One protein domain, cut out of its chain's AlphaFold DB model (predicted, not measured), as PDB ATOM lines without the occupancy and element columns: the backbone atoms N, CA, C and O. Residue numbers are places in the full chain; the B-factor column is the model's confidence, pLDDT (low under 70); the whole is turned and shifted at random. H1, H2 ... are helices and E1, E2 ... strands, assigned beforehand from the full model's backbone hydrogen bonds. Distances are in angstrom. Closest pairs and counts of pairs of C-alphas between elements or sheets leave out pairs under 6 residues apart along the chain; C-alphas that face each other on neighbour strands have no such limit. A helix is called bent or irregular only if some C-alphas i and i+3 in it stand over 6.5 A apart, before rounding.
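AT A GLANCE: This is residues 443 to 473 and 525 to 590 of the 620 residues of the protein "Hypothetical protein" of Polarella glacialis (UniProt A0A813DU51). A long, kinked helix, H1, forms the middle of this domain, with the strand hairpin of E1 and E2 packed on one side of it and H3 crossing it steeply on another. H2 lies at one end of the domain, by the last residues of H1, and makes a corner with H3; residues 565 to 570 at that corner stick out. The printed part has 97 residues, with three named helices and two named strands in the order H1, E1, E2, H2, H3, and the class is mixed, helices and strands. The two strands form one antiparallel sheet, order E1 - E2. The whole is compact, with a radius of gyration of the C-alphas of 13.8 A, and its outline is elongated, spanning 40 by 25 by 23 A.

IN THESE COORDINATES: The first named element of the printed part is H1, residues 450 to 469, which begins with C-alpha 450 at (143.169, 108.456, 114.966) and measures 24.6 A from its first C-alpha to its last. H1 has a kink of 48 degrees near residue 457 and is irregular: C-alphas 456 and 459 are 7.2 A apart. After the cut comes E1, residues 528 to 536, 23.2 A long, whose first C-alpha is at (136.404, 123.263, 120.565); it bends by 51 degrees at residue 533. E2, residues 539 to 546, is 22.2 A long. H2, residues 551 to 566, measures 22.1 A. H3, residues 568 to 585, measures 25.1 A and ends with its C-alpha at (123.643, 113.310, 106.856). It has a kink of 26 degrees near residue 575 and is neither bent nor irregular, but only just: C-alphas 573 and 576 are 6.1 A apart.

HOW THE PARTS SIT: The centre of H1 is nearest to the mean of the C-alphas, at 5.7 A. H1 and E1 have 9 pairs of C-alphas within 8 A, the closest being those of Lys 458 and Val 530, 6.5 A apart. H1 and E2 are near each other, with 12 pairs of C-alphas within 10 A. E1 and E2 form a hairpin of antiparallel strands, with 161 degrees between their directions. Across this pair, N 531 and O 543 are within hydrogen-bond range at 2.9 A, and so are N 545 and O 529 at 2.8 A. H3 touches residues 460 to 468 of H1, with the closest C-alphas, those of Ala 464 and Glu 578, 5.4 A apart. These two helices run opposite ways at a steep tilt of 56 degrees. H1 touches H2 with residues 468 to 469 alone; the closest C-alphas, those of Phe 469 and Ala 557, are 6.2 A apart, and the lines are about perpendicular at 77 degrees. The closest C-alphas of E2 and H2 are those of Val 546 and Ala 557, 7.6 A apart. H2 and H3 touch only at the corner by their link, where the C-alphas of Leu 564 and Ala 571 come closest at 5.0 A; their lines are about perpendicular at 77 degrees. H3 is apart from E1 and from E2, and E1 is apart from H2. Every O i to N i+4 pair is within hydrogen-bond range in H2, against 13 of 16 in H1 and 12 of 14 in H3.

THE WHOLE: The two C-alphas farthest apart are those of Phe 445 and Lys 551, at 41.4 A, while the C-alphas of Ile 443 and Leu 590, the first and last printed, are 5.7 A apart. Residues 474 to 524 are not printed, and C-alphas 473 and 525 are 18.8 A apart across this cut, which falls in the link from H1 to E1. The links E1 to E2, E2 to H2 and H2 to H3 are tight. Residues 565 to 570, of which 568 to 570 belong to H3, stand free. The mean pLDDT of the printed part is 89.1, and the residues under 70 are 471 to 473 and 525.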
ATOM      1  N   ILE A 443     128.760 102.221 111.950       88.31
ATOM      2  CA  ILE A 443     129.449 102.679 113.158       88.31
ATOM      3  C   ILE A 443     129.271 101.657 114.291       88.31
ATOM      4  O   ILE A 443     128.171 101.154 114.514       88.31
ATOM      5  N   GLY A 444     130.342 101.392 115.048       81.50
ATOM      6  CA  GLY A 444     130.299 100.621 116.300       81.50
ATOM      7  C   GLY A 444     130.824  99.183 116.228       81.50
ATOM      8  O   GLY A 444     130.948  98.550 117.274       81.50
ATOM      9  N   PHE A 445     131.177  98.679 115.041       82.50
ATOM     10  CA  PHE A 445     131.636  97.293 114.854       82.50
ATOM     11  C   PHE A 445     133.161  97.098 114.913       82.50
ATOM     12  O   PHE A 445     133.603  95.964 115.054       82.50
ATOM     13  N   GLY A 446     133.964  98.167 114.860       85.31
ATOM     14  CA  GLY A 446     135.429  98.094 114.929       85.31
ATOM     15  C   GLY A 446     136.030  99.132 115.875       85.31
ATOM     16  O   GLY A 446     135.350 100.080 116.271       85.31
ATOM     17  N   ALA A 447     137.302  98.944 116.232       88.56
ATOM     18  CA  ALA A 447     138.100 100.002 116.839       88.56
ATOM     19  C   ALA A 447     138.410 101.073 115.780       88.56
ATOM     20  O   ALA A 447     138.588 100.759 114.606       88.56
ATOM     21  N   HIS A 448     138.442 102.329 116.209       90.31
ATOM     22  CA  HIS A 448     138.803 103.469 115.366       90.31
ATOM     23  C   HIS A 448     140.219 103.913 115.714       90.31
ATOM     24  O   HIS A 448     140.493 104.163 116.892       90.31
ATOM     25  N   ASP A 449     141.083 104.014 114.710       93.88
ATOM     26  CA  ASP A 449     142.354 104.718 114.829       93.88
ATOM     27  C   ASP A 449     142.133 106.243 114.801       93.88
ATOM     28  O   ASP A 449     141.003 106.745 114.748       93.88
ATOM     29  N   GLN A 450     143.224 106.997 114.928       94.81
ATOM     30  CA  GLN A 450     143.169 108.456 114.966       94.81
ATOM     31  C   GLN A 450     142.638 109.037 113.644       94.81
ATOM     32  O   GLN A 450     141.849 109.980 113.665       94.81
ATOM     33  N   GLU A 451     143.013 108.440 112.512       92.75
ATOM     34  CA  GLU A 451     142.582 108.872 111.179       92.75
ATOM     35  C   GLU A 451     141.083 108.617 110.959       92.75
ATOM     36  O   GLU A 451     140.351 109.517 110.531       92.75
ATOM     37  N   ASP A 452     140.585 107.436 111.346       92.12
ATOM     38  CA  ASP A 452     139.156 107.124 111.361       92.12
ATOM     39  C   ASP A 452     138.401 108.076 112.292       92.12
ATOM     40  O   ASP A 452     137.309 108.539 111.960       92.12
ATOM     41  N   PHE A 453     138.952 108.400 113.463       95.69
ATOM     42  CA  PHE A 453     138.324 109.350 114.376       95.69
ATOM     43  C   PHE A 453     138.207 110.750 113.760       95.69
ATOM     44  O   PHE A 453     137.133 111.361 113.818       95.69
ATOM     45  N   ASP A 454     139.278 111.246 113.142       93.81
ATOM     46  CA  ASP A 454     139.307 112.566 112.521       93.81
ATOM     47  C   ASP A 454     138.335 112.657 111.331       93.81
ATOM     48  O   ASP A 454     137.621 113.655 111.189       93.81
ATOM     49  N   ARG A 455     138.214 111.587 110.537       89.69
ATOM     50  CA  ARG A 455     137.291 111.519 109.395       89.69
ATOM     51  C   ARG A 455     135.826 111.326 109.802       89.69
ATOM     52  O   ARG A 455     134.939 111.966 109.234       89.69
ATOM     53  N   LEU A 456     135.555 110.418 110.741       91.69
ATOM     54  CA  LEU A 456     134.197 109.964 111.067       91.69
ATOM     55  C   LEU A 456     133.548 110.792 112.181       91.69
ATOM     56  O   LEU A 456     132.358 111.097 112.119       91.69
ATOM     57  N   TRP A 457     134.310 111.125 113.222       94.38
ATOM     58  CA  TRP A 457     133.759 111.586 114.497       94.38
ATOM     59  C   TRP A 457     134.035 113.052 114.779       94.38
ATOM     60  O   TRP A 457     133.149 113.735 115.294       94.38
ATOM     61  N   LYS A 458     135.225 113.551 114.437       94.88
ATOM     62  CA  LYS A 458     135.655 114.908 114.798       94.88
ATOM     63  C   LYS A 458     134.681 115.970 114.301       94.88
ATOM     64  O   LYS A 458     134.151 116.723 115.112       94.88
ATOM     65  N   LYS A 459     134.370 115.991 113.001       93.38
ATOM     66  CA  LYS A 459     133.473 117.004 112.418       93.38
ATOM     67  C   LYS A 459     132.039 116.922 112.981       93.38
ATOM     68  O   LYS A 459     131.552 117.948 113.460       93.38
ATOM     69  N   PRO A 460     131.364 115.753 113.035       94.62
ATOM     70  CA  PRO A 460     130.046 115.650 113.667       94.62
ATOM     71  C   PRO A 460     130.024 116.030 115.153       94.62
ATOM     72  O   PRO A 460     129.078 116.688 115.593       94.62
ATOM     73  N   LEU A 461     131.054 115.656 115.922       94.69
ATOM     74  CA  LEU A 461     131.172 116.017 117.339       94.69
ATOM     75  C   LEU A 461     131.357 117.519 117.520       94.69
ATOM     76  O   LEU A 461     130.654 118.113 118.333       94.69
ATOM     77  N   VAL A 462     132.261 118.132 116.754       93.56
ATOM     78  CA  VAL A 462     132.492 119.579 116.779       93.56
ATOM     79  C   VAL A 462     131.193 120.316 116.462       93.56
ATOM     80  O   VAL A 462     130.795 121.164 117.251       93.56
ATOM     81  N   MET A 463     130.453 119.925 115.420       90.12
ATOM     82  CA  MET A 463     129.166 120.555 115.086       90.12
ATOM     83  C   MET A 463     128.113 120.410 116.198       90.12
ATOM     84  O   MET A 463     127.468 121.391 116.576       90.12
ATOM     85  N   ALA A 464     127.939 119.205 116.754       92.00
ATOM     86  CA  ALA A 464     126.958 118.955 117.816       92.00
ATOM     87  C   ALA A 464     127.299 119.724 119.110       92.00
ATOM     88  O   ALA A 464     126.414 120.256 119.794       92.00
ATOM     89  N   LEU A 465     128.591 119.812 119.440       92.31
ATOM     90  CA  LEU A 465     129.084 120.578 120.579       92.31
ATOM     91  C   LEU A 465     128.961 122.079 120.319       92.31
ATOM     92  O   LEU A 465     128.451 122.787 121.181       92.31
ATOM     93  N   GLN A 466     129.330 122.565 119.135       89.56
ATOM     94  CA  GLN A 466     129.171 123.967 118.748       89.56
ATOM     95  C   GLN A 466     127.728 124.417 118.919       89.56
ATOM     96  O   GLN A 466     127.503 125.402 119.607       89.56
ATOM     97  N   GLN A 467     126.754 123.661 118.411       87.94
ATOM     98  CA  GLN A 467     125.333 123.978 118.576       87.94
ATOM     99  C   GLN A 467     124.902 123.992 120.053       87.94
ATOM    100  O   GLN A 467     124.084 124.812 120.472       87.94
ATOM    101  N   SER A 468     125.472 123.098 120.865       87.56
ATOM    102  CA  SER A 468     125.180 123.019 122.298       87.56
ATOM    103  C   SER A 468     125.821 124.143 123.113       87.56
ATOM    104  O   SER A 468     125.235 124.552 124.117       87.56
ATOM    105  N   PHE A 469     127.000 124.622 122.721       86.56
ATOM    106  CA  PHE A 469     127.744 125.691 123.394       86.56
ATOM    107  C   PHE A 469     127.452 127.083 122.805       86.56
ATOM    108  O   PHE A 469     127.660 128.091 123.482       86.56
ATOM    109  N   SER A 470     126.880 127.160 121.602       78.69
ATOM    110  CA  SER A 470     126.373 128.386 120.993       78.69
ATOM    111  C   SER A 470     125.028 128.759 121.615       78.69
ATOM    112  O   SER A 470     123.966 128.562 121.027       78.69
ATOM    113  N   SER A 471     125.037 129.306 122.829       60.97
ATOM    114  CA  SER A 471     123.858 130.046 123.286       60.97
ATOM    115  C   SER A 471     123.763 131.335 122.471       60.97
ATOM    116  O   SER A 471     124.696 132.144 122.544       60.97
ATOM    117  N   PRO A 472     122.680 131.574 121.704       56.25
ATOM    118  CA  PRO A 472     122.457 132.892 121.141       56.25
ATOM    119  C   PRO A 472     122.413 133.867 122.315       56.25
ATOM    120  O   PRO A 472     121.623 133.701 123.247       56.25
ATOM    121  N   ALA A 473     123.315 134.849 122.314       54.94
ATOM    122  CA  ALA A 473     123.301 135.880 123.336       54.94
ATOM    123  C   ALA A 473     121.895 136.489 123.338       54.94
ATOM    124  O   ALA A 473     121.432 136.936 122.289       54.94
ATOM    125  N   ASP A 525     135.559 126.205 115.264       66.62
ATOM    126  CA  ASP A 525     136.452 125.054 115.285       66.62
ATOM    127  C   ASP A 525     137.667 125.296 116.198       66.62
ATOM    128  O   ASP A 525     138.079 124.376 116.901       66.62
ATOM    129  N   GLU A 526     138.172 126.533 116.321       78.19
ATOM    130  CA  GLU A 526     139.238 126.851 117.294       78.19
ATOM    131  C   GLU A 526     138.747 126.814 118.750       78.19
ATOM    132  O   GLU A 526     139.520 126.567 119.684       78.19
ATOM    133  N   LEU A 527     137.447 127.051 118.964       83.88
ATOM    134  CA  LEU A 527     136.849 127.080 120.299       83.88
ATOM    135  C   LEU A 527     136.802 125.679 120.924       83.88
ATOM    136  O   LEU A 527     136.858 125.554 122.148       83.88
ATOM    137  N   ILE A 528     136.655 124.632 120.107       92.12
ATOM    138  CA  ILE A 528     136.404 123.263 120.565       92.12
ATOM    139  C   ILE A 528     137.435 122.324 119.948       92.12
ATOM    140  O   ILE A 528     137.273 121.831 118.836       92.12
ATOM    141  N   GLN A 529     138.466 122.000 120.722       93.25
ATOM    142  CA  GLN A 529     139.434 120.980 120.342       93.25
ATOM    143  C   GLN A 529     138.942 119.610 120.815       93.25
ATOM    144  O   GLN A 529     138.659 119.418 121.999       93.25
ATOM    145  N   VAL A 530     138.847 118.654 119.892       95.19
ATOM    146  CA  VAL A 530     138.428 117.280 120.187       95.19
ATOM    147  C   VAL A 530     139.584 116.326 119.892       95.19
ATOM    148  O   VAL A 530     140.101 116.309 118.779       95.19
ATOM    149  N   GLU A 531     139.967 115.528 120.885       96.38
ATOM    150  CA  GLU A 531     141.050 114.540 120.809       96.38
ATOM    151  C   GLU A 531     140.515 113.143 121.148       96.38
ATOM    152  O   GLU A 531     139.713 112.988 122.078       96.38
ATOM    153  N   LEU A 532     140.965 112.113 120.431       97.25
ATOM    154  CA  LEU A 532     140.661 110.725 120.773       97.25
ATOM    155  C   LEU A 532     141.427 110.326 122.043       97.25
ATOM    156  O   LEU A 532     142.611 110.610 122.184       97.25
ATOM    157  N   VAL A 533     140.750 109.664 122.982       96.81
ATOM    158  CA  VAL A 533     141.374 109.138 124.210       96.81
ATOM    159  C   VAL A 533     141.394 107.617 124.213       96.81
ATOM    160  O   VAL A 533     142.376 107.017 124.629       96.81
ATOM    161  N   GLU A 534     140.285 106.992 123.830       96.62
ATOM    162  CA  GLU A 534     140.110 105.541 123.879       96.62
ATOM    163  C   GLU A 534     139.071 105.145 122.828       96.62
ATOM    164  O   GLU A 534     138.018 105.786 122.727       96.62
ATOM    165  N   SER A 535     139.348 104.086 122.074       95.81
ATOM    166  CA  SER A 535     138.428 103.504 121.100       95.81
ATOM    167  C   SER A 535     138.353 101.999 121.323       95.81
ATOM    168  O   SER A 535     139.370 101.312 121.294       95.81
ATOM    169  N   ALA A 536     137.154 101.494 121.584       94.06
ATOM    170  CA  ALA A 536     136.848 100.075 121.701       94.06
ATOM    171  C   ALA A 536     135.542  99.786 120.950       94.06
ATOM    172  O   ALA A 536     134.756 100.696 120.673       94.06
ATOM    173  N   GLN A 537     135.279  98.519 120.634       92.25
ATOM    174  CA  GLN A 537     134.038  98.138 119.960       92.25
ATOM    175  C   GLN A 537     132.818  98.618 120.769       92.25
ATOM    176  O   GLN A 537     132.695  98.342 121.962       92.25
ATOM    177  N   GLY A 538     131.948  99.405 120.134       90.81
ATOM    178  CA  GLY A 538     130.781 100.022 120.772       90.81
ATOM    179  C   GLY A 538     131.066 101.161 121.768       90.81
ATOM    180  O   GLY A 538     130.119 101.689 122.353       90.81
ATOM    181  N   LYS A 539     132.324 101.578 121.975       94.56
ATOM    182  CA  LYS A 539     132.688 102.627 122.943       94.56
ATOM    183  C   LYS A 539     133.772 103.556 122.397       94.56
ATOM    184  O   LYS A 539     134.913 103.158 122.201       94.56
ATOM    185  N   LEU A 540     133.434 104.837 122.286       95.94
ATOM    186  CA  LEU A 540     134.370 105.900 121.931       95.94
ATOM    187  C   LEU A 540     134.490 106.902 123.080       95.94
ATOM    188  O   LEU A 540     133.484 107.380 123.608       95.94
ATOM    189  N   LYS A 541     135.720 107.245 123.456       96.94
ATOM    190  CA  LYS A 541     136.012 108.280 124.447       96.94
ATOM    191  C   LYS A 541     136.827 109.381 123.787       96.94
ATOM    192  O   LYS A 541     137.967 109.159 123.393       96.94
ATOM    193  N   ALA A 542     136.248 110.573 123.730       96.88
ATOM    194  CA  ALA A 542     136.914 111.776 123.254       96.88
ATOM    195  C   ALA A 542     137.127 112.764 124.407       96.88
ATOM    196  O   ALA A 542     136.286 112.888 125.305       96.88
ATOM    197  N   ARG A 543     138.256 113.468 124.388       96.12
ATOM    198  CA  ARG A 543     138.529 114.628 125.232       96.12
ATOM    199  C   ARG A 543     138.122 115.868 124.459       96.12
ATOM    200  O   ARG A 543     138.535 116.049 123.323       96.12
ATOM    201  N   VAL A 544     137.318 116.708 125.096       95.06
ATOM    202  CA  VAL A 544     136.872 117.978 124.530       95.06
ATOM    203  C   VAL A 544     137.468 119.095 125.368       95.06
ATOM    204  O   VAL A 544     137.159 119.207 126.555       95.06
ATOM    205  N   THR A 545     138.311 119.915 124.751       93.50
ATOM    206  CA  THR A 545     138.880 121.115 125.358       93.50
ATOM    207  C   THR A 545     138.178 122.327 124.765       93.50
ATOM    208  O   THR A 545     138.338 122.633 123.585       93.50
ATOM    209  N   VAL A 546     137.392 123.016 125.592       92.31
ATOM    210  CA  VAL A 546     136.766 124.286 125.218       92.31
ATOM    211  C   VAL A 546     137.733 125.410 125.577       92.31
ATOM    212  O   VAL A 546     138.097 125.551 126.745       92.31
ATOM    213  N   ARG A 547     138.163 126.192 124.584       90.38
ATOM    214  CA  ARG A 547     139.052 127.353 124.740       90.38
ATOM    215  C   ARG A 547     138.228 128.640 124.646       90.38
ATOM    216  O   ARG A 547     138.142 129.222 123.568       90.38
ATOM    217  N   PRO A 548     137.568 129.085 125.732       87.81
ATOM    218  CA  PRO A 548     136.792 130.316 125.687       87.81
ATOM    219  C   PRO A 548     137.712 131.502 125.379       87.81
ATOM    220  O   PRO A 548     138.725 131.685 126.052       87.81
ATOM    221  N   GLN A 549     137.349 132.318 124.390       83.25
ATOM    222  CA  GLN A 549     138.134 133.503 124.021       83.25
ATOM    223  C   GLN A 549     137.972 134.633 125.045       83.25
ATOM    224  O   GLN A 549     138.906 135.380 125.309       83.25
ATOM    225  N   ASP A 550     136.787 134.725 125.660       83.12
ATOM    226  CA  ASP A 550     136.446 135.774 126.617       83.12
ATOM    227  C   ASP A 550     135.826 135.181 127.898       83.12
ATOM    228  O   ASP A 550     135.176 134.132 127.875       83.12
ATOM    229  N   LYS A 551     135.905 135.919 129.016       80.56
ATOM    230  CA  LYS A 551     135.299 135.541 130.316       80.56
ATOM    231  C   LYS A 551     133.795 135.246 130.226       80.56
ATOM    232  O   LYS A 551     133.248 134.464 130.998       80.56
ATOM    233  N   ILE A 552     133.114 135.871 129.266       77.69
ATOM    234  CA  ILE A 552     131.697 135.628 128.986       77.69
ATOM    235  C   ILE A 552     131.489 134.221 128.424       77.69
ATOM    236  O   ILE A 552     130.648 133.480 128.929       77.69
ATOM    237  N   GLN A 553     132.261 133.854 127.399       81.56
ATOM    238  CA  GLN A 553     132.205 132.521 126.804       81.56
ATOM    239  C   GLN A 553     132.605 131.462 127.826       81.56
ATOM    240  O   GLN A 553     131.986 130.407 127.856       81.56
ATOM    241  N   GLN A 554     133.560 131.774 128.706       87.75
ATOM    242  CA  GLN A 554     133.930 130.903 129.816       87.75
ATOM    243  C   GLN A 554     132.737 130.640 130.741       87.75
ATOM    244  O   GLN A 554     132.376 129.490 130.941       87.75
ATOM    245  N   ASN A 555     132.049 131.685 131.217       85.12
ATOM    246  CA  ASN A 555     130.876 131.514 132.079       85.12
ATOM    247  C   ASN A 555     129.749 130.723 131.391       85.12
ATOM    248  O   ASN A 555     129.099 129.892 132.022       85.12
ATOM    249  N   VAL A 556     129.493 130.977 130.102       83.88
ATOM    250  CA  VAL A 556     128.474 130.245 129.328       83.88
ATOM    251  C   VAL A 556     128.876 128.782 129.148       83.88
ATOM    252  O   VAL A 556     128.041 127.896 129.340       83.88
ATOM    253  N   ALA A 557     130.144 128.523 128.825       88.88
ATOM    254  CA  ALA A 557     130.686 127.179 128.700       88.88
ATOM    255  C   ALA A 557     130.621 126.425 130.032       88.88
ATOM    256  O   ALA A 557     130.160 125.289 130.045       88.88
ATOM    257  N   ASP A 558     130.969 127.067 131.149       90.38
ATOM    258  CA  ASP A 558     130.909 126.483 132.491       90.38
ATOM    259  C   ASP A 558     129.466 126.159 132.899       90.38
ATOM    260  O   ASP A 558     129.178 125.044 133.339       90.38
ATOM    261  N   MET A 559     128.518 127.082 132.689       88.38
ATOM    262  CA  MET A 559     127.095 126.815 132.941       88.38
ATOM    263  C   MET A 559     126.579 125.653 132.089       88.38
ATOM    264  O   MET A 559     125.842 124.799 132.587       88.38
ATOM    265  N   ARG A 560     126.956 125.604 130.805       90.12
ATOM    266  CA  ARG A 560     126.514 124.548 129.893       90.12
ATOM    267  C   ARG A 560     127.155 123.205 130.229       90.12
ATOM    268  O   ARG A 560     126.460 122.195 130.198       90.12
ATOM    269  N   ALA A 561     128.432 123.188 130.598       91.12
ATOM    270  CA  ALA A 561     129.131 121.994 131.060       91.12
ATOM    271  C   ALA A 561     128.493 121.439 132.340       91.12
ATOM    272  O   ALA A 561     128.227 120.237 132.414       91.12
ATOM    273  N   ASN A 562     128.154 122.311 133.295       91.38
ATOM    274  CA  ASN A 562     127.433 121.929 134.508       91.38
ATOM    275  C   ASN A 562     126.056 121.344 134.174       91.38
ATOM    276  O   ASN A 562     125.726 120.273 134.668       91.38
ATOM    277  N   TYR A 563     125.294 121.985 133.281       90.69
ATOM    278  CA  TYR A 563     123.980 121.504 132.838       90.69
ATOM    279  C   TYR A 563     124.042 120.122 132.166       90.69
ATOM    280  O   TYR A 563     123.223 119.246 132.445       90.69
ATOM    281  N   LEU A 564     125.030 119.912 131.291       91.31
ATOM    282  CA  LEU A 564     125.241 118.634 130.608       91.31
ATOM    283  C   LEU A 564     125.728 117.533 131.563       91.31
ATOM    284  O   LEU A 564     125.463 116.357 131.321       91.31
ATOM    285  N   THR A 565     126.419 117.898 132.645       93.00
ATOM    286  CA  THR A 565     126.936 116.948 133.640       93.00
ATOM    287  C   THR A 565     125.896 116.618 134.718       93.00
ATOM    288  O   THR A 565     125.840 115.480 135.177       93.00
ATOM    289  N   SER A 566     125.045 117.573 135.109       90.69
ATOM    290  CA  SER A 566     124.077 117.406 136.202       90.69
ATOM    291  C   SER A 566     122.922 116.466 135.860       90.69
ATOM    292  O   SER A 566     122.382 115.811 136.746       90.69
ATOM    293  N   ALA A 567     122.525 116.397 134.587       90.31
ATOM    294  CA  ALA A 567     121.386 115.603 134.137       90.31
ATOM    295  C   ALA A 567     121.752 114.793 132.879       90.31
ATOM    296  O   ALA A 567     121.681 115.320 131.765       90.31
ATOM    297  N   PRO A 568     122.087 113.494 133.019       86.12
ATOM    298  CA  PRO A 568     122.470 112.640 131.891       86.12
ATOM    299  C   PRO A 568     121.423 112.601 130.767       86.12
ATOM    300  O   PRO A 568     121.776 112.543 129.590       86.12
ATOM    301  N   ALA A 569     120.137 112.706 131.121       87.12
ATOM    302  CA  ALA A 569     119.039 112.771 130.159       87.12
ATOM    303  C   ALA A 569     119.135 113.993 129.225       87.12
ATOM    304  O   ALA A 569     118.818 113.884 128.044       87.12
ATOM    305  N   HIS A 570     119.614 115.140 129.718       84.12
ATOM    306  CA  HIS A 570     119.779 116.350 128.909       84.12
ATOM    307  C   HIS A 570     120.974 116.264 127.958       84.12
ATOM    308  O   HIS A 570     120.895 116.750 126.831       84.12
ATOM    309  N   ALA A 571     122.066 115.617 128.376       83.62
ATOM    310  CA  ALA A 571     123.185 115.338 127.479       83.62
ATOM    311  C   ALA A 571     122.758 114.416 126.328       83.62
ATOM    312  O   ALA A 571     123.088 114.687 125.174       83.62
ATOM    313  N   MET A 572     121.964 113.379 126.629       83.12
ATOM    314  CA  MET A 572     121.405 112.492 125.608       83.12
ATOM    315  C   MET A 572     120.512 113.250 124.620       83.12
ATOM    316  O   MET A 572     120.688 113.112 123.415       83.12
ATOM    317  N   THR A 573     119.576 114.081 125.082       84.44
ATOM    318  CA  THR A 573     118.679 114.783 124.149       84.44
ATOM    319  C   THR A 573     119.384 115.865 123.336       84.44
ATOM    320  O   THR A 573     119.058 116.034 122.166       84.44
ATOM    321  N   ALA A 574     120.353 116.582 123.911       85.81
ATOM    322  CA  ALA A 574     121.024 117.681 123.220       85.81
ATOM    323  C   ALA A 574     122.125 117.211 122.256       85.81
ATOM    324  O   ALA A 574     122.219 117.723 121.144       85.81
ATOM    325  N   ILE A 575     122.964 116.255 122.673       92.69
ATOM    326  CA  ILE A 575     124.181 115.897 121.930       92.69
ATOM    327  C   ILE A 575     123.998 114.598 121.156       92.69
ATOM    328  O   ILE A 575     124.313 114.586 119.968       92.69
ATOM    329  N   SER A 576     123.457 113.528 121.758       92.81
ATOM    330  CA  SER A 576     123.261 112.269 121.015       92.81
ATOM    331  C   SER A 576     122.374 112.461 119.788       92.81
ATOM    332  O   SER A 576     122.638 111.856 118.749       92.81
ATOM    333  N   TRP A 577     121.328 113.287 119.897       91.31
ATOM    334  CA  TRP A 577     120.408 113.558 118.794       91.31
ATOM    335  C   TRP A 577     121.099 114.269 117.626       91.31
ATOM    336  O   TRP A 577     121.057 113.776 116.498       91.31
ATOM    337  N   GLU A 578     121.776 115.390 117.890       92.62
ATOM    338  CA  GLU A 578     122.452 116.160 116.840       92.62
ATOM    339  C   GLU A 578     123.641 115.402 116.249       92.62
ATOM    340  O   GLU A 578     123.840 115.414 115.034       92.62
ATOM    341  N   LEU A 579     124.375 114.657 117.077       94.75
ATOM    342  CA  LEU A 579     125.442 113.778 116.611       94.75
ATOM    343  C   LEU A 579     124.894 112.702 115.668       94.75
ATOM    344  O   LEU A 579     125.402 112.537 114.562       94.75
ATOM    345  N   SER A 580     123.804 112.033 116.056       93.88
ATOM    346  CA  SER A 580     123.149 111.019 115.220       93.88
ATOM    347  C   SER A 580     122.665 111.614 113.897       93.88
ATOM    348  O   SER A 580     122.861 111.035 112.830       93.88
ATOM    349  N   LYS A 581     122.062 112.804 113.938       93.19
ATOM    350  CA  LYS A 581     121.576 113.508 112.750       93.19
ATOM    351  C   LYS A 581     122.715 113.904 111.810       93.19
ATOM    352  O   LYS A 581     122.601 113.715 110.601       93.19
ATOM    353  N   SER A 582     123.804 114.437 112.358       91.94
ATOM    354  CA  SER A 582     124.997 114.827 111.602       91.94
ATOM    355  C   SER A 582     125.676 113.617 110.951       91.94
ATOM    356  O   SER A 582     126.048 113.665 109.777       91.94
ATOM    357  N   MET A 583     125.742 112.490 111.665       93.19
ATOM    358  CA  MET A 583     126.298 111.244 111.137       93.19
ATOM    359  C   MET A 583     125.447 110.641 110.017       93.19
ATOM    360  O   MET A 583     125.998 110.277 108.982       93.19
ATOM    361  N   LYS A 584     124.115 110.623 110.160       91.81
ATOM    362  CA  LYS A 584     123.213 110.185 109.079       91.81
ATOM    363  C   LYS A 584     123.368 111.046 107.826       91.81
ATOM    364  O   LYS A 584     123.538 110.515 106.743       91.81
ATOM    365  N   ARG A 585     123.405 112.376 107.978       89.56
ATOM    366  CA  ARG A 585     123.643 113.310 106.856       89.56
ATOM    367  C   ARG A 585     124.986 113.096 106.162       89.56
ATOM    368  O   ARG A 585     125.116 113.417 104.991       89.56
ATOM    369  N   SER A 586     125.970 112.587 106.895       88.19
ATOM    370  CA  SER A 586     127.292 112.262 106.362       88.19
ATOM    371  C   SER A 586     127.349 110.854 105.747       88.19
ATOM    372  O   SER A 586     128.427 110.418 105.362       88.19
ATOM    373  N   GLY A 587     126.218 110.139 105.666       90.25
ATOM    374  CA  GLY A 587     126.117 108.809 105.064       90.25
ATOM    375  C   GLY A 587     126.546 107.658 105.977       90.25
ATOM    376  O   GLY A 587     126.895 106.589 105.480       90.25
ATOM    377  N   TYR A 588     126.565 107.837 107.302       92.31
ATOM    378  CA  TYR A 588     126.955 106.772 108.233       92.31
ATOM    379  C   TYR A 588     125.758 106.015 108.808       92.31
ATOM    380  O   TYR A 588     124.800 106.619 109.301       92.31
ATOM    381  N   LEU A 589     125.854 104.683 108.818       91.38
ATOM    382  CA  LEU A 589     124.822 103.813 109.374       91.38
ATOM    383  C   LEU A 589     124.986 103.715 110.897       91.38
ATOM    384  O   LEU A 589     126.048 103.342 111.407       91.38
ATOM    385  N   LEU A 590     123.921 104.057 111.623       92.81
ATOM    386  CA  LEU A 590     123.893 104.054 113.086       92.81
ATOM    387  C   LEU A 590     123.317 102.745 113.649       92.81
ATOM    388  O   LEU A 590     122.448 102.141 113.018       92.81
TER     389      LEU A 590